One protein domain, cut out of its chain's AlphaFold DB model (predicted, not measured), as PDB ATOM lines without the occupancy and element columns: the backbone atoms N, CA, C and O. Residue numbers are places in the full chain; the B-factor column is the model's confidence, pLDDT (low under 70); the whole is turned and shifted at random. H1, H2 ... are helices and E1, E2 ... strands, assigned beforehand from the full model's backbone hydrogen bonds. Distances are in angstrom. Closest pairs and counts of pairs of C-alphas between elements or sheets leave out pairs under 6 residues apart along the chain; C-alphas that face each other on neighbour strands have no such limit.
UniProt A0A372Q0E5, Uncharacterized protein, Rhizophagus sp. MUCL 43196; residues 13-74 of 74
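Overview. This is residues 13 to 74 of the 74 residues of an uncharacterized protein of Rhizophagus sp. MUCL 43196 (UniProt A0A372Q0E5). What is the shape? There is little regular structure: in a flat, loop-rich body, strands E1 and E2 pair in the middle, with H1 and H2 on opposite sides. What is printed? The 62 residues hold E1, H1, E2 and H2 in that order, a mixed class with 21 residues in named elements. They are compact, with a radius of gyration of the C-alphas of 11.7 A and spans of 31 by 29 by 16 A.

Along the chain. Where are the first elements? E1, residues 20 to 23, begins at C-alpha 20 (-126.262, 393.667, -21.544); H1, residues 31 to 39, is 12.3 A long. What follows? E2 is residues 46 to 49; H2, residues 55 to 58, ends at C-alpha 58 (-129.622, 384.267, -17.550).

Arrangement. How do strands pair? E1 and E2 are antiparallel at 154 degrees, with N 22 and O 47 within hydrogen-bond range, 2.9 A. Residues 71 to 72 pair antiparallel with residues 20 to 21. And the helices? H1 and H2 are apart; in H1 every O i to N i+4 pair is within range, and H2 is too short for one.

Size, cuts and confidence. How large is it? The C-alphas farthest apart, of Asn 40 and Gln 61, are 32.3 A apart. Are there cuts or long links? The printed part has no cut and no long link. Where is confidence low? It is under 70 in 25 residues, among them 65 to 74.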
ATOM      1  N   ILE A  13    -118.507 406.552 -20.278       67.94
ATOM      2  CA  ILE A  13    -119.692 405.777 -19.892       67.94
ATOM      3  C   ILE A  13    -119.423 405.041 -18.587       67.94
ATOM      4  O   ILE A  13    -118.471 404.267 -18.470       67.94
ATOM      5  N   LEU A  14    -120.296 405.248 -17.601       69.44
ATOM      6  CA  LEU A  14    -120.239 404.505 -16.350       69.44
ATOM      7  C   LEU A  14    -120.610 403.036 -16.586       69.44
ATOM      8  O   LEU A  14    -121.575 402.785 -17.303       69.44
ATOM      9  N   PRO A  15    -119.950 402.067 -15.923       66.31
ATOM     10  CA  PRO A  15    -120.297 400.642 -16.000       66.31
ATOM     11  C   PRO A  15    -121.786 400.328 -15.760       66.31
ATOM     12  O   PRO A  15    -122.301 399.347 -16.281       66.31
ATOM     13  N   THR A  16    -122.490 401.174 -15.007       66.62
ATOM     14  CA  THR A  16    -123.927 401.056 -14.720       66.62
ATOM     15  C   THR A  16    -124.834 401.456 -15.879       66.62
ATOM     16  O   THR A  16    -126.004 401.089 -15.881       66.62
ATOM     17  N   ASN A  17    -124.318 402.211 -16.847       68.12
ATOM     18  CA  ASN A  17    -125.080 402.635 -18.021       68.12
ATOM     19  C   ASN A  17    -125.117 401.532 -19.086       68.12
ATOM     20  O   ASN A  17    -125.934 401.587 -19.998       68.12
ATOM     21  N   PHE A  18    -124.281 400.502 -18.933       68.38
ATOM     22  CA  PHE A  18    -124.271 399.330 -19.790       68.38
ATOM     23  C   PHE A  18    -125.415 398.402 -19.393       68.38
ATOM     24  O   PHE A  18    -125.425 397.826 -18.307       68.38
ATOM     25  N   ILE A  19    -126.358 398.210 -20.307       70.50
ATOM     26  CA  ILE A  19    -127.296 397.088 -20.243       70.50
ATOM     27  C   ILE A  19    -126.778 396.032 -21.200       70.50
ATOM     28  O   ILE A  19    -126.564 396.340 -22.373       70.50
ATOM     29  N   LEU A  20    -126.581 394.812 -20.702       73.81
ATOM     30  CA  LEU A  20    -126.262 393.667 -21.544       73.81
ATOM     31  C   LEU A  20    -127.579 393.115 -22.091       73.81
ATOM     32  O   LEU A  20    -128.565 393.035 -21.365       73.81
ATOM     33  N   ARG A  21    -127.621 392.710 -23.358       70.69
ATOM     34  CA  ARG A  21    -128.779 391.982 -23.901       70.69
ATOM     35  C   ARG A  21    -128.383 390.569 -24.280       70.69
ATOM     36  O   ARG A  21    -127.268 390.361 -24.736       70.69
ATOM     37  N   LYS A  22    -129.288 389.613 -24.087       73.56
ATOM     38  CA  LYS A  22    -129.196 388.264 -24.647       73.56
ATOM     39  C   LYS A  22    -130.090 388.214 -25.879       73.56
ATOM     40  O   LYS A  22    -131.302 388.394 -25.764       73.56
ATOM     41  N   ILE A  23    -129.502 387.960 -27.042       68.31
ATOM     42  CA  ILE A  23    -130.236 387.806 -28.300       68.31
ATOM     43  C   ILE A  23    -130.180 386.342 -28.726       68.31
ATOM     44  O   ILE A  23    -129.101 385.760 -28.758       68.31
ATOM     45  N   ASP A  24    -131.332 385.768 -29.063       65.38
ATOM     46  CA  ASP A  24    -131.442 384.433 -29.665       65.38
ATOM     47  C   ASP A  24    -131.607 384.570 -31.186       65.38
ATOM     48  O   ASP A  24    -132.677 384.335 -31.746       65.38
ATOM     49  N   SER A  25    -130.549 385.004 -31.869       64.62
ATOM     50  CA  SER A  25    -130.504 384.978 -33.332       64.62
ATOM     51  C   SER A  25    -129.196 384.374 -33.817       64.62
ATOM     52  O   SER A  25    -128.174 384.432 -33.140       64.62
ATOM     53  N   GLY A  26    -129.254 383.737 -34.986       61.34
ATOM     54  CA  GLY A  26    -128.073 383.189 -35.651       61.34
ATOM     55  C   GLY A  26    -127.287 384.229 -36.452       61.34
ATOM     56  O   GLY A  26    -126.349 383.857 -37.153       61.34
ATOM     57  N   VAL A  27    -127.685 385.507 -36.421       67.12
ATOM     58  CA  VAL A  27    -127.072 386.560 -37.233       67.12
ATOM     59  C   VAL A  27    -126.082 387.353 -36.388       67.12
ATOM     60  O   VAL A  27    -126.440 388.192 -35.565       67.12
ATOM     61  N   ILE A  28    -124.797 387.124 -36.651       67.06
ATOM     62  CA  ILE A  28    -123.714 387.862 -36.007       67.06
ATOM     63  C   ILE A  28    -123.552 389.229 -36.676       67.06
ATOM     64  O   ILE A  28    -123.035 389.331 -37.786       67.06
ATOM     65  N   ILE A  29    -123.960 390.289 -35.978       72.50
ATOM     66  CA  ILE A  29    -123.717 391.686 -36.369       72.50
ATOM     67  C   ILE A  29    -122.668 392.344 -35.468       72.50
ATOM     68  O   ILE A  29    -122.479 391.948 -34.316       72.50
ATOM     69  N   THR A  30    -121.960 393.347 -35.994       73.56
ATOM     70  CA  THR A  30    -120.912 394.058 -35.245       73.56
ATOM     71  C   THR A  30    -121.505 394.898 -34.107       73.56
ATOM     72  O   THR A  30    -122.658 395.318 -34.180       73.56
ATOM     73  N   ILE A  31    -120.717 395.211 -33.069       71.69
ATOM     74  CA  ILE A  31    -121.175 396.075 -31.959       71.69
ATOM     75  C   ILE A  31    -121.620 397.465 -32.446       71.69
ATOM     76  O   ILE A  31    -122.557 398.046 -31.908       71.69
ATOM     77  N   ILE A  32    -120.990 397.981 -33.507       73.69
ATOM     78  CA  ILE A  32    -121.340 399.267 -34.123       73.69
ATOM     79  C   ILE A  32    -122.717 399.171 -34.783       73.69
ATOM     80  O   ILE A  32    -123.559 400.043 -34.574       73.69
ATOM     81  N   ASP A  33    -122.970 398.099 -35.534       77.19
ATOM     82  CA  ASP A  33    -124.275 397.867 -36.152       77.19
ATOM     83  C   ASP A  33    -125.363 397.635 -35.105       77.19
ATOM     84  O   ASP A  33    -126.477 398.119 -35.277       77.19
ATOM     85  N   GLN A  34    -125.045 396.964 -33.997       72.56
ATOM     86  CA  GLN A  34    -125.963 396.786 -32.870       72.56
ATOM     87  C   GLN A  34    -126.353 398.123 -32.234       72.56
ATOM     88  O   GLN A  34    -127.542 398.378 -32.054       72.56
ATOM     89  N   ILE A  35    -125.378 398.995 -31.943       73.88
ATOM     90  CA  ILE A  35    -125.629 400.348 -31.416       73.88
ATOM     91  C   ILE A  35    -126.462 401.159 -32.416       73.88
ATOM     92  O   ILE A  35    -127.431 401.817 -32.038       73.88
ATOM     93  N   ARG A  36    -126.119 401.089 -33.708       78.62
ATOM     94  CA  ARG A  36    -126.844 401.794 -34.770       78.62
ATOM     95  C   ARG A  36    -128.291 401.325 -34.877       78.62
ATOM     96  O   ARG A  36    -129.182 402.163 -34.958       78.62
ATOM     97  N   GLN A  37    -128.523 400.014 -34.903       79.25
ATOM     98  CA  GLN A  37    -129.867 399.447 -34.926       79.25
ATOM     99  C   GLN A  37    -130.641 399.943 -33.707       79.25
ATOM    100  O   GLN A  37    -131.689 400.568 -33.877       79.25
ATOM    101  N   TYR A  38    -130.073 399.768 -32.509       73.38
ATOM    102  CA  TYR A  38    -130.693 400.168 -31.250       73.38
ATOM    103  C   TYR A  38    -131.146 401.637 -31.253       73.38
ATOM    104  O   TYR A  38    -132.309 401.925 -30.966       73.38
ATOM    105  N   ASN A  39    -130.265 402.560 -31.657       73.94
ATOM    106  CA  ASN A  39    -130.564 403.995 -31.738       73.94
ATOM    107  C   ASN A  39    -131.684 404.326 -32.734       73.94
ATOM    108  O   ASN A  39    -132.396 405.311 -32.560       73.94
ATOM    109  N   ASN A  40    -131.864 403.495 -33.760       81.62
ATOM    110  CA  ASN A  40    -132.936 403.634 -34.743       81.62
ATOM    111  C   ASN A  40    -134.239 402.939 -34.307       81.62
ATOM    112  O   ASN A  40    -135.169 402.836 -35.108       81.62
ATOM    113  N   GLY A  41    -134.308 402.408 -33.080       74.38
ATOM    114  CA  GLY A  41    -135.428 401.578 -32.618       74.38
ATOM    115  C   GLY A  41    -135.553 400.256 -33.383       74.38
ATOM    116  O   GLY A  41    -136.585 399.591 -33.326       74.38
ATOM    117  N   GLN A  42    -134.510 399.889 -34.126       71.62
ATOM    118  CA  GLN A  42    -134.390 398.648 -34.873       71.62
ATOM    119  C   GLN A  42    -133.518 397.698 -34.047       71.62
ATOM    120  O   GLN A  42    -132.661 398.117 -33.281       71.62
ATOM    121  N   GLY A  43    -133.736 396.399 -34.124       66.75
ATOM    122  CA  GLY A  43    -132.907 395.459 -33.377       66.75
ATOM    123  C   GLY A  43    -133.706 394.290 -32.863       66.75
ATOM    124  O   GLY A  43    -134.917 394.361 -32.646       66.75
ATOM    125  N   GLU A  44    -133.001 393.185 -32.697       62.94
ATOM    126  CA  GLU A  44    -133.627 391.934 -32.324       62.94
ATOM    127  C   GLU A  44    -134.208 392.010 -30.910       62.94
ATOM    128  O   GLU A  44    -133.695 392.685 -30.002       62.94
ATOM    129  N   ARG A  45    -135.350 391.337 -30.737       66.19
ATOM    130  CA  ARG A  45    -135.955 391.150 -29.422       66.19
ATOM    131  C   ARG A  45    -135.002 390.271 -28.622       66.19
ATOM    132  O   ARG A  45    -134.740 389.133 -28.992       66.19
ATOM    133  N   GLY A  46    -134.475 390.832 -27.550       70.50
ATOM    134  CA  GLY A  46    -133.577 390.166 -26.626       70.50
ATOM    135  C   GLY A  46    -133.925 390.539 -25.197       70.50
ATOM    136  O   GLY A  46    -134.482 391.616 -24.954       70.50
ATOM    137  N   GLU A  47    -133.594 389.638 -24.285       77.75
ATOM    138  CA  GLU A  47    -133.747 389.819 -22.845       77.75
ATOM    139  C   GLU A  47    -132.702 390.821 -22.344       77.75
ATOM    140  O   GLU A  47    -131.523 390.712 -22.689       77.75
ATOM    141  N   GLU A  48    -133.132 391.824 -21.578       78.44
ATOM    142  CA  GLU A  48    -132.236 392.788 -20.937       78.44
ATOM    143  C   GLU A  48    -131.700 392.213 -19.623       78.44
ATOM    144  O   GLU A  48    -132.453 391.687 -18.807       78.44
ATOM    145  N   MET A  49    -130.392 392.338 -19.431       81.31
ATOM    146  CA  MET A  49    -129.672 391.960 -18.224       81.31
ATOM    147  C   MET A  49    -129.099 393.226 -17.597       81.31
ATOM    148  O   MET A  49    -128.222 393.896 -18.158       81.31
ATOM    149  N   PHE A  50    -129.624 393.566 -16.429       78.00
ATOM    150  CA  PHE A  50    -129.234 394.748 -15.684       78.00
ATOM    151  C   PHE A  50    -127.949 394.509 -14.877       78.00
ATOM    152  O   PHE A  50    -127.691 393.383 -14.451       78.00
ATOM    153  N   PRO A  51    -127.174 395.567 -14.569       73.44
ATOM    154  CA  PRO A  51    -125.909 395.449 -13.836       73.44
ATOM    155  C   PRO A  51    -125.998 394.760 -12.466       73.44
ATOM    156  O   PRO A  51    -125.001 394.236 -11.978       73.44
ATOM    157  N   TYR A  52    -127.171 394.779 -11.825       79.12
ATOM    158  CA  TYR A  52    -127.399 394.136 -10.528       79.12
ATOM    159  C   TYR A  52    -127.761 392.645 -10.634       79.12
ATOM    160  O   TYR A  52    -127.861 391.971  -9.609       79.12
ATOM    161  N   GLN A  53    -127.989 392.122 -11.841       81.25
ATOM    162  CA  GLN A  53    -128.328 390.718 -12.062       81.25
ATOM    163  C   GLN A  53    -127.063 389.879 -12.247       81.25
ATOM    164  O   GLN A  53    -126.093 390.292 -12.885       81.25
ATOM    165  N   LEU A  54    -127.080 388.659 -11.708       80.75
ATOM    166  CA  LEU A  54    -126.025 387.694 -11.978       80.75
ATOM    167  C   LEU A  54    -126.182 387.169 -13.407       80.75
ATOM    168  O   LEU A  54    -127.234 386.657 -13.775       80.75
ATOM    169  N   ILE A  55    -125.108 387.224 -14.197       77.38
ATOM    170  CA  ILE A  55    -125.086 386.682 -15.568       77.38
ATOM    171  C   ILE A  55    -125.497 385.198 -15.581       77.38
ATOM    172  O   ILE A  55    -126.214 384.757 -16.477       77.38
ATOM    173  N   SER A  56    -125.106 384.431 -14.557       80.62
ATOM    174  CA  SER A  56    -125.475 383.017 -14.403       80.62
ATOM    175  C   SER A  56    -126.977 382.780 -14.225       80.62
ATOM    176  O   SER A  56    -127.447 381.684 -14.515       80.62
ATOM    177  N   SER A  57    -127.748 383.787 -13.801       84.38
ATOM    178  CA  SER A  57    -129.212 383.703 -13.754       84.38
ATOM    179  C   SER A  57    -129.838 383.666 -15.151       84.38
ATOM    180  O   SER A  57    -130.900 383.077 -15.313       84.38
ATOM    181  N   HIS A  58    -129.168 384.242 -16.154       79.75
ATOM    182  CA  HIS A  58    -129.622 384.267 -17.550       79.75
ATOM    183  C   HIS A  58    -128.953 383.180 -18.409       79.75
ATOM    184  O   HIS A  58    -129.492 382.763 -19.434       79.75
ATOM    185  N   PHE A  59    -127.787 382.689 -17.977       78.94
ATOM    186  CA  PHE A  59    -127.039 381.611 -18.623       78.94
ATOM    187  C   PHE A  59    -126.701 380.508 -17.608       78.94
ATOM    188  O   PHE A  59    -125.556 380.407 -17.161       78.94
ATOM    189  N   PRO A  60    -127.682 379.663 -17.230       79.44
ATOM    190  CA  PRO A  60    -127.461 378.582 -16.265       79.44
ATOM    191  C   PRO A  60    -126.491 377.512 -16.789       79.44
ATOM    192  O   PRO A  60    -125.919 376.751 -16.014       79.44
ATOM    193  N   GLN A  61    -126.298 377.458 -18.108       80.81
ATOM    194  CA  GLN A  61    -125.292 376.653 -18.792       80.81
ATOM    195  C   GLN A  61    -124.506 377.557 -19.740       80.81
ATOM    196  O   GLN A  61    -125.055 378.538 -20.250       80.81
ATOM    197  N   GLN A  62    -123.235 377.224 -19.988       74.62
ATOM    198  CA  GLN A  62    -122.405 377.979 -20.923       74.62
ATOM    199  C   GLN A  62    -123.045 377.945 -22.319       74.62
ATOM    200  O   GLN A  62    -123.183 376.862 -22.896       74.62
ATOM    201  N   PRO A  63    -123.435 379.099 -22.883       71.62
ATOM    202  CA  PRO A  63    -123.981 379.133 -24.227       71.62
ATOM    203  C   PRO A  63    -122.873 378.861 -25.249       71.62
ATOM    204  O   PRO A  63    -121.703 379.151 -24.982       71.62
ATOM    205  N   PRO A  64    -123.225 378.374 -26.447       70.38
ATOM    206  CA  PRO A  64    -122.303 378.351 -27.573       70.38
ATOM    207  C   PRO A  64    -121.720 379.750 -27.838       70.38
ATOM    208  O   PRO A  64    -122.443 380.747 -27.767       70.38
ATOM    209  N   ASN A  65    -120.418 379.832 -28.128       65.75
ATOM    210  CA  ASN A  65    -119.704 381.111 -28.292       65.75
ATOM    211  C   ASN A  65    -120.295 381.996 -29.407       65.75
ATOM    212  O   ASN A  65    -120.157 383.214 -29.369       65.75
ATOM    213  N   ASP A  66    -120.944 381.380 -30.389       63.19
ATOM    214  CA  ASP A  66    -121.624 381.988 -31.533       63.19
ATOM    215  C   ASP A  66    -123.033 382.513 -31.213       63.19
ATOM    216  O   ASP A  66    -123.604 383.223 -32.029       63.19
ATOM    217  N   LYS A  67    -123.584 382.202 -30.030       57.81
ATOM    218  CA  LYS A  67    -124.953 382.572 -29.625       57.81
ATOM    219  C   LYS A  67    -125.029 383.686 -28.583       57.81
ATOM    220  O   LYS A  67    -126.118 384.058 -28.156       57.81
ATOM    221  N   ILE A  68    -123.891 384.209 -28.129       60.59
ATOM    222  CA  ILE A  68    -123.862 385.289 -27.137       60.59
ATOM    223  C   ILE A  68    -123.613 386.619 -27.846       60.59
ATOM    224  O   ILE A  68    -122.474 387.018 -28.083       60.59
ATOM    225  N   HIS A  69    -124.693 387.340 -28.132       61.38
ATOM    226  CA  HIS A  69    -124.626 388.718 -28.612       61.38
ATOM    227  C   HIS A  69    -124.801 389.686 -27.454       61.38
ATOM    228  O   HIS A  69    -125.925 389.968 -27.060       61.38
ATOM    229  N   ILE A  70    -123.698 390.210 -26.922       60.22
ATOM    230  CA  ILE A  70    -123.740 391.267 -25.910       60.22
ATOM    231  C   ILE A  70    -123.904 392.612 -26.615       60.22
ATOM    232  O   ILE A  70    -122.948 393.130 -27.188       60.22
ATOM    233  N   ILE A  71    -125.102 393.188 -26.533       59.41
ATOM    234  CA  ILE A  71    -125.303 394.604 -26.852       59.41
ATOM    235  C   ILE A  71    -124.930 395.418 -25.627       59.41
ATOM    236  O   ILE A  71    -125.305 395.066 -24.515       59.41
ATOM    237  N   VAL A  72    -124.223 396.514 -25.863       58.56
ATOM    238  CA  VAL A  72    -124.028 397.585 -24.899       58.56
ATOM    239  C   VAL A  72    -125.016 398.694 -25.229       58.56
ATOM    240  O   VAL A  72    -124.925 399.305 -26.295       58.56
ATOM    241  N   ARG A  73    -125.961 398.950 -24.324       58.22
ATOM    242  CA  ARG A  73    -126.704 400.215 -24.324       58.22
ATOM    243  C   ARG A  73    -125.844 401.292 -23.661       58.22
ATOM    244  O   ARG A  73    -125.152 400.987 -22.695       58.22
ATOM    245  N   ILE A  74    -125.871 402.500 -24.214       59.19
ATOM    246  CA  ILE A  74    -125.176 403.696 -23.720       59.19
ATOM    247  C   ILE A  74    -126.231 404.741 -23.386       59.19
ATOM    248  O   ILE A  74    -127.181 404.853 -24.196       59.19
TER     249      ILE A  74